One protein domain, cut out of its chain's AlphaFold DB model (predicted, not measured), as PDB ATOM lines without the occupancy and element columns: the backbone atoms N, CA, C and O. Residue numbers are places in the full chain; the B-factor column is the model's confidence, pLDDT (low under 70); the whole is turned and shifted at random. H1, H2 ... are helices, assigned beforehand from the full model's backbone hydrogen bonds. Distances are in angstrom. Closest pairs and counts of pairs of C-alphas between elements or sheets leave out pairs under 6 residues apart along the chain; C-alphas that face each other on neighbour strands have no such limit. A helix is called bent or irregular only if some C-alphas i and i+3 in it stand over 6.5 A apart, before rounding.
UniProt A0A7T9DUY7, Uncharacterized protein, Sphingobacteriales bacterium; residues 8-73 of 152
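This is residues 8 to 73 of the 152 residues of an uncharacterized protein of Sphingobacteriales bacterium (UniProt A0A7T9DUY7). A loose zigzag of helices: the long, bent helix H1 runs one way, H3 runs back beside it in the middle of the domain, and the short helix H4 turns again beyond H3, on the side away from H1. The small helix H2 sits in the loop that joins H1 to H3. The printed part has 66 residues with four named helices, H1 to H4 in order, and no named strand; the class is all helix. It is only just compact, close to loose, with a radius of gyration of the C-alphas of 13.0 A and spans of 32 by 31 by 19 A.

H1, residues 12 to 33, was assigned as one helix by its hydrogen bonds but is bent: C-alphas 23 and 26 are 6.6 A apart, and its arms H1a, residues 12 to 23, and H1b, residues 26 to 33, stand at a steep tilt of 39 degrees. H2, residues 38 to 41, is apart from both arms. H3, residues 49 to 59, is close to H1b but not clearly touching, the closest C-alphas being those of Ile 30 and Lys 49, 6.5 A apart; they run opposite ways at a shallow tilt of 9 degrees. H3 is likewise close to H1a but not clearly touching, at Trp 22 and Arg 56, whose C-alphas are 6.2 A apart; the tilt is shallow, 32 degrees, opposite ways. H4, residues 66 to 71, is close to H3 but not clearly touching, with the C-alphas of Phe 58 and Phe 68 the closest at 7.5 A and a steep tilt of 58 degrees. In H1a, H1b, H3 and H4 every O i to N i+4 pair is within hydrogen-bond range; H2 is too short for such a pair.

H1a begins at C-alpha 12, (153.838, 128.808, 160.261), and is 16.2 A long; H1b is 10.6 A. H3 is 15.3 A long. H4 ends at C-alpha 71, (141.233, 147.241, 140.666).

The C-alphas farthest apart, those of Gly 42 and Asn 73, are 36.5 A apart. The printed part has no cut, and no link is long. Residue 8 and residues 40 to 45 are under pLDDT 70.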
ATOM      1  N   LYS A   8     151.284 134.675 156.458       69.88
ATOM      2  CA  LYS A   8     152.156 135.270 157.495       69.88
ATOM      3  C   LYS A   8     151.419 135.657 158.779       69.88
ATOM      4  O   LYS A   8     152.063 135.919 159.784       69.88
ATOM      5  N   LYS A   9     150.089 135.743 158.738       74.19
ATOM      6  CA  LYS A   9     149.247 136.093 159.891       74.19
ATOM      7  C   LYS A   9     148.758 134.855 160.640       74.19
ATOM      8  O   LYS A   9     147.932 134.980 161.526       74.19
ATOM      9  N   SER A  10     149.203 133.660 160.256       78.75
ATOM     10  CA  SER A  10     148.805 132.384 160.857       78.75
ATOM     11  C   SER A  10     150.030 131.629 161.387       78.75
ATOM     12  O   SER A  10     151.150 131.948 160.978       78.75
ATOM     13  N   PRO A  11     149.855 130.603 162.245       83.31
ATOM     14  CA  PRO A  11     150.944 129.703 162.615       83.31
ATOM     15  C   PRO A  11     151.673 129.175 161.377       83.31
ATOM     16  O   PRO A  11     151.029 128.834 160.384       83.31
ATOM     17  N   ALA A  12     153.006 129.084 161.434       84.12
ATOM     18  CA  ALA A  12     153.838 128.808 160.261       84.12
ATOM     19  C   ALA A  12     153.392 127.553 159.492       84.12
ATOM     20  O   ALA A  12     153.222 127.609 158.276       84.12
ATOM     21  N   TRP A  13     153.117 126.450 160.197       86.31
ATOM     22  CA  TRP A  13     152.653 125.197 159.593       86.31
ATOM     23  C   TRP A  13     151.355 125.373 158.786       86.31
ATOM     24  O   TRP A  13     151.245 124.862 157.671       86.31
ATOM     25  N   TYR A  14     150.395 126.142 159.312       85.94
ATOM     26  CA  TYR A  14     149.120 126.419 158.651       85.94
ATOM     27  C   TYR A  14     149.309 127.402 157.494       85.94
ATOM     28  O   TYR A  14     148.755 127.228 156.413       85.94
ATOM     29  N   GLY A  15     150.154 128.417 157.677       85.75
ATOM     30  CA  GLY A  15     150.515 129.340 156.609       85.75
ATOM     31  C   GLY A  15     151.132 128.621 155.402       85.75
ATOM     32  O   GLY A  15     150.718 128.856 154.265       85.75
ATOM     33  N   TYR A  16     152.081 127.709 155.637       87.25
ATOM     34  CA  TYR A  16     152.706 126.911 154.580       87.25
ATOM     35  C   TYR A  16     151.723 125.947 153.913       87.25
ATOM     36  O   TYR A  16     151.702 125.867 152.682       87.25
ATOM     37  N   SER A  17     150.868 125.263 154.681       88.56
ATOM     38  CA  SER A  17     149.851 124.380 154.100       88.56
ATOM     39  C   SER A  17     148.868 125.157 153.217       88.56
ATOM     40  O   SER A  17     148.564 124.721 152.107       88.56
ATOM     41  N   MET A  18     148.461 126.363 153.629       88.69
ATOM     42  CA  MET A  18     147.625 127.251 152.818       88.69
ATOM     43  C   MET A  18     148.341 127.745 151.556       88.69
ATOM     44  O   MET A  18     147.716 127.848 150.501       88.69
ATOM     45  N   GLN A  19     149.652 128.010 151.609       88.88
ATOM     46  CA  GLN A  19     150.431 128.339 150.407       88.88
ATOM     47  C   GLN A  19     150.414 127.195 149.390       88.88
ATOM     48  O   GLN A  19     150.158 127.438 148.210       88.88
ATOM     49  N   ILE A  20     150.657 125.961 149.838       91.44
ATOM     50  CA  ILE A  20     150.621 124.761 148.989       91.44
ATOM     51  C   ILE A  20     149.217 124.571 148.413       91.44
ATOM     52  O   ILE A  20     149.059 124.379 147.206       91.44
ATOM     53  N   PHE A  21     148.190 124.701 149.252       91.12
ATOM     54  CA  PHE A  21     146.800 124.587 148.835       91.12
ATOM     55  C   PHE A  21     146.457 125.570 147.708       91.12
ATOM     56  O   PHE A  21     146.027 125.158 146.629       91.12
ATOM     57  N   TRP A  22     146.717 126.862 147.912       91.50
ATOM     58  CA  TRP A  22     146.361 127.893 146.939       91.50
ATOM     59  C   TRP A  22     147.248 127.890 145.692       91.50
ATOM     60  O   TRP A  22     146.766 128.218 144.607       91.50
ATOM     61  N   LYS A  23     148.543 127.567 145.800       92.19
ATOM     62  CA  LYS A  23     149.473 127.608 144.656       92.19
ATOM     63  C   LYS A  23     149.509 126.324 143.838       92.19
ATOM     64  O   LYS A  23     149.786 126.417 142.649       92.19
ATOM     65  N   ILE A  24     149.248 125.172 144.451       93.44
ATOM     66  CA  ILE A  24     149.449 123.862 143.822       93.44
ATOM     67  C   ILE A  24     148.122 123.115 143.718       93.44
ATOM     68  O   ILE A  24     147.677 122.818 142.612       93.44
ATOM     69  N   LEU A  25     147.454 122.859 144.847       92.00
ATOM     70  CA  LEU A  25     146.273 121.990 144.868       92.00
ATOM     71  C   LEU A  25     145.094 122.590 144.100       92.00
ATOM     72  O   LEU A  25     144.453 121.888 143.323       92.00
ATOM     73  N   VAL A  26     144.820 123.886 144.278       92.19
ATOM     74  CA  VAL A  26     143.717 124.562 143.582       92.19
ATOM     75  C   VAL A  26     143.927 124.576 142.057       92.19
ATOM     76  O   VAL A  26     143.038 124.088 141.358       92.19
ATOM     77  N   PRO A  27     145.063 125.054 141.500       92.69
ATOM     78  CA  PRO A  27     145.288 125.018 140.053       92.69
ATOM     79  C   PRO A  27     145.294 123.606 139.464       92.69
ATOM     80  O   PRO A  27     144.701 123.400 138.408       92.69
ATOM     81  N   LEU A  28     145.909 122.633 140.150       93.56
ATOM     82  CA  LEU A  28     145.948 121.241 139.696       93.56
ATOM     83  C   LEU A  28     144.539 120.643 139.620       93.56
ATOM     84  O   LEU A  28     144.163 120.059 138.608       93.56
ATOM     85  N   ASN A  29     143.735 120.836 140.666       92.19
ATOM     86  CA  ASN A  29     142.375 120.313 140.717       92.19
ATOM     87  C   ASN A  29     141.483 120.943 139.631       92.19
ATOM     88  O   ASN A  29     140.753 120.222 138.954       92.19
ATOM     89  N   ILE A  30     141.606 122.257 139.405       93.62
ATOM     90  CA  ILE A  30     140.915 122.956 138.309       93.62
ATOM     91  C   ILE A  30     141.376 122.437 136.945       93.62
ATOM     92  O   ILE A  30     140.546 122.284 136.054       93.62
ATOM     93  N   GLY A  31     142.674 122.183 136.761       92.94
ATOM     94  CA  GLY A  31     143.220 121.658 135.509       92.94
ATOM     95  C   GLY A  31     142.678 120.271 135.158       92.94
ATOM     96  O   GLY A  31     142.403 120.009 133.994       92.94
ATOM     97  N   ILE A  32     142.472 119.418 136.166       92.56
ATOM     98  CA  ILE A  32     141.950 118.055 135.991       92.56
ATOM     99  C   ILE A  32     140.427 118.054 135.796       92.56
ATOM    100  O   ILE A  32     139.922 117.361 134.920       92.56
ATOM    101  N   ASN A  33     139.684 118.812 136.610       90.19
ATOM    102  CA  ASN A  33     138.220 118.704 136.672       90.19
ATOM    103  C   ASN A  33     137.476 119.823 135.917       90.19
ATOM    104  O   ASN A  33     136.258 119.757 135.782       90.19
ATOM    105  N   GLY A  34     138.152 120.896 135.496       90.00
ATOM    106  CA  GLY A  34     137.525 122.112 134.950       90.00
ATOM    107  C   GLY A  34     136.872 123.029 136.002       90.00
ATOM    108  O   GLY A  34     136.520 124.172 135.707       90.00
ATOM    109  N   PHE A  35     136.759 122.568 137.247       89.62
ATOM    110  CA  PHE A  35     136.264 123.286 138.426       89.62
ATOM    111  C   PHE A  35     137.019 122.794 139.669       89.62
ATOM    112  O   PHE A  35     137.753 121.812 139.596       89.62
ATOM    113  N   PHE A  36     136.867 123.449 140.822       90.25
ATOM    114  CA  PHE A  36     137.457 122.930 142.056       90.25
ATOM    115  C   PHE A  36     136.518 121.919 142.714       90.25
ATOM    116  O   PHE A  36     135.503 122.281 143.311       90.25
ATOM    117  N   ASN A  37     136.865 120.642 142.595       86.81
ATOM    118  CA  ASN A  37     136.156 119.533 143.210       86.81
ATOM    119  C   ASN A  37     136.535 119.423 144.692       86.81
ATOM    120  O   ASN A  37     137.600 118.908 145.040       86.81
ATOM    121  N   ASN A  38     135.645 119.898 145.564       80.69
ATOM    122  CA  ASN A  38     135.838 119.867 147.010       80.69
ATOM    123  C   ASN A  38     135.288 118.595 147.683       80.69
ATOM    124  O   ASN A  38     135.466 118.451 148.894       80.69
ATOM    125  N   LYS A  39     134.721 117.640 146.924       75.75
ATOM    126  CA  LYS A  39     134.334 116.319 147.459       75.75
ATOM    127  C   LYS A  39     135.523 115.583 148.069       75.75
ATOM    128  O   LYS A  39     135.367 114.921 149.088       75.75
ATOM    129  N   MET A  40     136.719 115.770 147.502       62.75
ATOM    130  CA  MET A  40     137.976 115.246 148.056       62.75
ATOM    131  C   MET A  40     138.274 115.757 149.477       62.75
ATOM    132  O   MET A  40     139.032 115.126 150.200       62.75
ATOM    133  N   TYR A  41     137.664 116.872 149.890       65.12
ATOM    134  CA  TYR A  41     137.822 117.480 151.213       65.12
ATOM    135  C   TYR A  41     136.579 117.296 152.104       65.12
ATOM    136  O   TYR A  41     136.398 118.036 153.069       65.12
ATOM    137  N   GLY A  42     135.703 116.336 151.782       57.97
ATOM    138  CA  GLY A  42     134.541 115.987 152.609       57.97
ATOM    139  C   GLY A  42     133.378 116.982 152.546       57.97
ATOM    140  O   GLY A  42     132.471 116.911 153.370       57.97
ATOM    141  N   VAL A  43     133.380 117.905 151.577       65.62
ATOM    142  CA  VAL A  43     132.272 118.838 151.333       65.62
ATOM    143  C   VAL A  43     131.570 118.429 150.044       65.62
ATOM    144  O   VAL A  43     132.193 118.352 148.988       65.62
ATOM    145  N   SER A  44     130.268 118.155 150.107       63.31
ATOM    146  CA  SER A  44     129.476 117.870 148.912       63.31
ATOM    147  C   SER A  44     129.326 119.141 148.071       63.31
ATOM    148  O   SER A  44     128.654 120.084 148.489       63.31
ATOM    149  N   GLY A  45     129.946 119.175 146.891       66.50
ATOM    150  CA  GLY A  45     129.805 120.274 145.940       66.50
ATOM    151  C   GLY A  45     131.002 120.413 145.005       66.50
ATOM    152  O   GLY A  45     131.762 119.471 144.778       66.50
ATOM    153  N   GLY A  46     131.145 121.608 144.451       81.88
ATOM    154  CA  GLY A  46     132.321 122.064 143.728       81.88
ATOM    155  C   GLY A  46     132.247 123.578 143.584       81.88
ATOM    156  O   GLY A  46     131.155 124.143 143.541       81.88
ATOM    157  N   PHE A  47     133.395 124.247 143.532       85.81
ATOM    158  CA  PHE A  47     133.430 125.673 143.228       85.81
ATOM    159  C   PHE A  47     133.711 125.867 141.737       85.81
ATOM    160  O   PHE A  47     134.723 125.353 141.246       85.81
ATOM    161  N   PRO A  48     132.870 126.628 141.013       90.88
ATOM    162  CA  PRO A  48     133.190 127.076 139.667       90.88
ATOM    163  C   PRO A  48     134.582 127.706 139.618       90.88
ATOM    164  O   PRO A  48     134.967 128.453 140.523       90.88
ATOM    165  N   LYS A  49     135.325 127.429 138.543       92.44
ATOM    166  CA  LYS A  49     136.715 127.872 138.351       92.44
ATOM    167  C   LYS A  49     136.931 129.346 138.705       92.44
ATOM    168  O   LYS A  49     137.857 129.671 139.440       92.44
ATOM    169  N   ASN A  50     136.076 130.233 138.209       92.25
ATOM    170  CA  ASN A  50     136.265 131.670 138.405       92.25
ATOM    171  C   ASN A  50     136.047 132.090 139.867       92.25
ATOM    172  O   ASN A  50     136.794 132.923 140.366       92.25
ATOM    173  N   ILE A  51     135.113 131.447 140.579       91.38
ATOM    174  CA  ILE A  51     134.835 131.732 141.995       91.38
ATOM    175  C   ILE A  51     136.038 131.354 142.863       91.38
ATOM    176  O   ILE A  51     136.494 132.146 143.685       91.38
ATOM    177  N   ILE A  52     136.591 130.154 142.672       91.88
ATOM    178  CA  ILE A  52     137.727 129.697 143.483       91.88
ATOM    179  C   ILE A  52     139.020 130.462 143.159       91.88
ATOM    180  O   ILE A  52     139.826 130.702 144.055       91.88
ATOM    181  N   LEU A  53     139.225 130.875 141.902       92.25
ATOM    182  CA  LEU A  53     140.383 131.680 141.508       92.25
ATOM    183  C   LEU A  53     140.294 133.113 142.046       92.25
ATOM    184  O   LEU A  53     141.315 133.673 142.449       92.25
ATOM    185  N   GLU A  54     139.092 133.686 142.102       92.38
ATOM    186  CA  GLU A  54     138.861 134.981 142.739       92.38
ATOM    187  C   GLU A  54     139.087 134.894 144.251       92.38
ATOM    188  O   GLU A  54     139.897 135.648 144.791       92.38
ATOM    189  N   LEU A  55     138.507 133.893 144.921       90.25
ATOM    190  CA  LEU A  55     138.757 133.648 146.343       90.25
ATOM    191  C   LEU A  55     140.252 133.450 146.633       90.25
ATOM    192  O   LEU A  55     140.793 134.058 147.558       90.25
ATOM    193  N   ARG A  56     140.948 132.667 145.799       91.00
ATOM    194  CA  ARG A  56     142.406 132.503 145.861       91.00
ATOM    195  C   ARG A  56     143.115 133.853 145.804       91.00
ATOM    196  O   ARG A  56     144.055 134.066 146.564       91.00
ATOM    197  N   SER A  57     142.706 134.749 144.906       90.75
ATOM    198  CA  SER A  57     143.331 136.067 144.763       90.75
ATOM    199  C   SER A  57     143.237 136.892 146.051       90.75
ATOM    200  O   SER A  57     144.215 137.540 146.424       90.75
ATOM    201  N   PHE A  58     142.122 136.788 146.783       90.00
ATOM    202  CA  PHE A  58     141.934 137.475 148.062       90.00
ATOM    203  C   PHE A  58     142.787 136.821 149.146       90.00
ATOM    204  O   PHE A  58     143.546 137.495 149.838       90.00
ATOM    205  N   CYS A  59     142.723 135.492 149.257       86.88
ATOM    206  CA  CYS A  59     143.470 134.716 150.245       86.88
ATOM    207  C   CYS A  59     144.993 134.871 150.112       86.88
ATOM    208  O   CYS A  59     145.719 134.817 151.103       86.88
ATOM    209  N   MET A  60     145.482 135.098 148.894       86.62
ATOM    210  CA  MET A  60     146.902 135.290 148.601       86.62
ATOM    211  C   MET A  60     147.383 136.735 148.795       86.62
ATOM    212  O   MET A  60     148.586 136.986 148.695       86.62
ATOM    213  N   ASN A  61     146.485 137.679 149.088       87.00
ATOM    214  CA  ASN A  61     146.810 139.092 149.241       87.00
ATOM    215  C   ASN A  61     146.858 139.521 150.719       87.00
ATOM    216  O   ASN A  61     146.004 139.147 151.521       87.00
ATOM    217  N   LYS A  62     147.843 140.357 151.078       85.38
ATOM    218  CA  LYS A  62     148.009 140.882 152.445       85.38
ATOM    219  C   LYS A  62     146.822 141.738 152.907       85.38
ATOM    220  O   LYS A  62     146.481 141.705 154.091       85.38
ATOM    221  N   ASP A  63     146.199 142.450 151.965       85.06
ATOM    222  CA  ASP A  63     145.067 143.358 152.184       85.06
ATOM    223  C   ASP A  63     143.724 142.714 151.776       85.06
ATOM    224  O   ASP A  63     142.709 143.399 151.644       85.06
ATOM    225  N   PHE A  64     143.715 141.388 151.590       87.69
ATOM    226  CA  PHE A  64     142.540 140.580 151.262       87.69
ATOM    227  C   PHE A  64     141.802 141.072 150.001       87.69
ATOM    228  O   PHE A  64     142.426 141.151 148.943       87.69
ATOM    229  N   PHE A  65     140.506 141.395 150.071       88.75
ATOM    230  CA  PHE A  65     139.716 141.843 148.911       88.75
ATOM    231  C   PHE A  65     139.886 143.334 148.555       88.75
ATOM    232  O   PHE A  65     139.423 143.761 147.500       88.75
ATOM    233  N   PHE A  66     140.561 144.155 149.370       88.88
ATOM    234  CA  PHE A  66     140.679 145.600 149.091       88.88
ATOM    235  C   PHE A  66     141.390 145.920 147.768       88.88
ATOM    236  O   PHE A  66     140.904 146.770 147.019       88.88
ATOM    237  N   PRO A  67     142.502 145.248 147.413       89.25
ATOM    238  CA  PRO A  67     143.136 145.453 146.114       89.25
ATOM    239  C   PRO A  67     142.223 145.067 144.951       89.25
ATOM    240  O   PRO A  67     142.261 145.718 143.911       89.25
ATOM    241  N   PHE A  68     141.368 144.056 145.140       90.69
ATOM    242  CA  PHE A  68     140.359 143.693 144.153       90.69
ATOM    243  C   PHE A  68     139.325 144.809 143.984       90.69
ATOM    244  O   PHE A  68     139.112 145.245 142.852       90.69
ATOM    245  N   PHE A  69     138.782 145.353 145.080       91.94
ATOM    246  CA  PHE A  69     137.860 146.493 145.019       91.94
ATOM    247  C   PHE A  69     138.480 147.687 144.299       91.94
ATOM    248  O   PHE A  69     137.872 148.223 143.374       91.94
ATOM    249  N   LYS A  70     139.728 148.033 144.635       90.12
ATOM    250  CA  LYS A  70     140.470 149.101 143.955       90.12
ATOM    251  C   LYS A  70     140.633 148.822 142.459       90.12
ATOM    252  O   LYS A  70     140.379 149.702 141.650       90.12
ATOM    253  N   SER A  71     141.027 147.605 142.078       92.38
ATOM    254  CA  SER A  71     141.233 147.241 140.666       92.38
ATOM    255  C   SER A  71     139.948 147.243 139.833       92.38
ATOM    256  O   SER A  71     140.004 147.398 138.616       92.38
ATOM    257  N   LYS A  72     138.794 147.053 140.481       93.19
ATOM    258  CA  LYS A  72     137.475 146.977 139.847       93.19
ATOM    259  C   LYS A  72     136.653 148.254 140.017       93.19
ATOM    260  O   LYS A  72     135.506 148.269 139.587       93.19
ATOM    261  N   ASN A  73     137.215 149.300 140.631       93.50
ATOM    262  CA  ASN A  73     136.491 150.515 141.021       93.50
ATOM    263  C   ASN A  73     135.205 150.214 141.818       93.50
ATOM    264  O   ASN A  73     134.191 150.888 141.665       93.50
TER     265      ASN A  73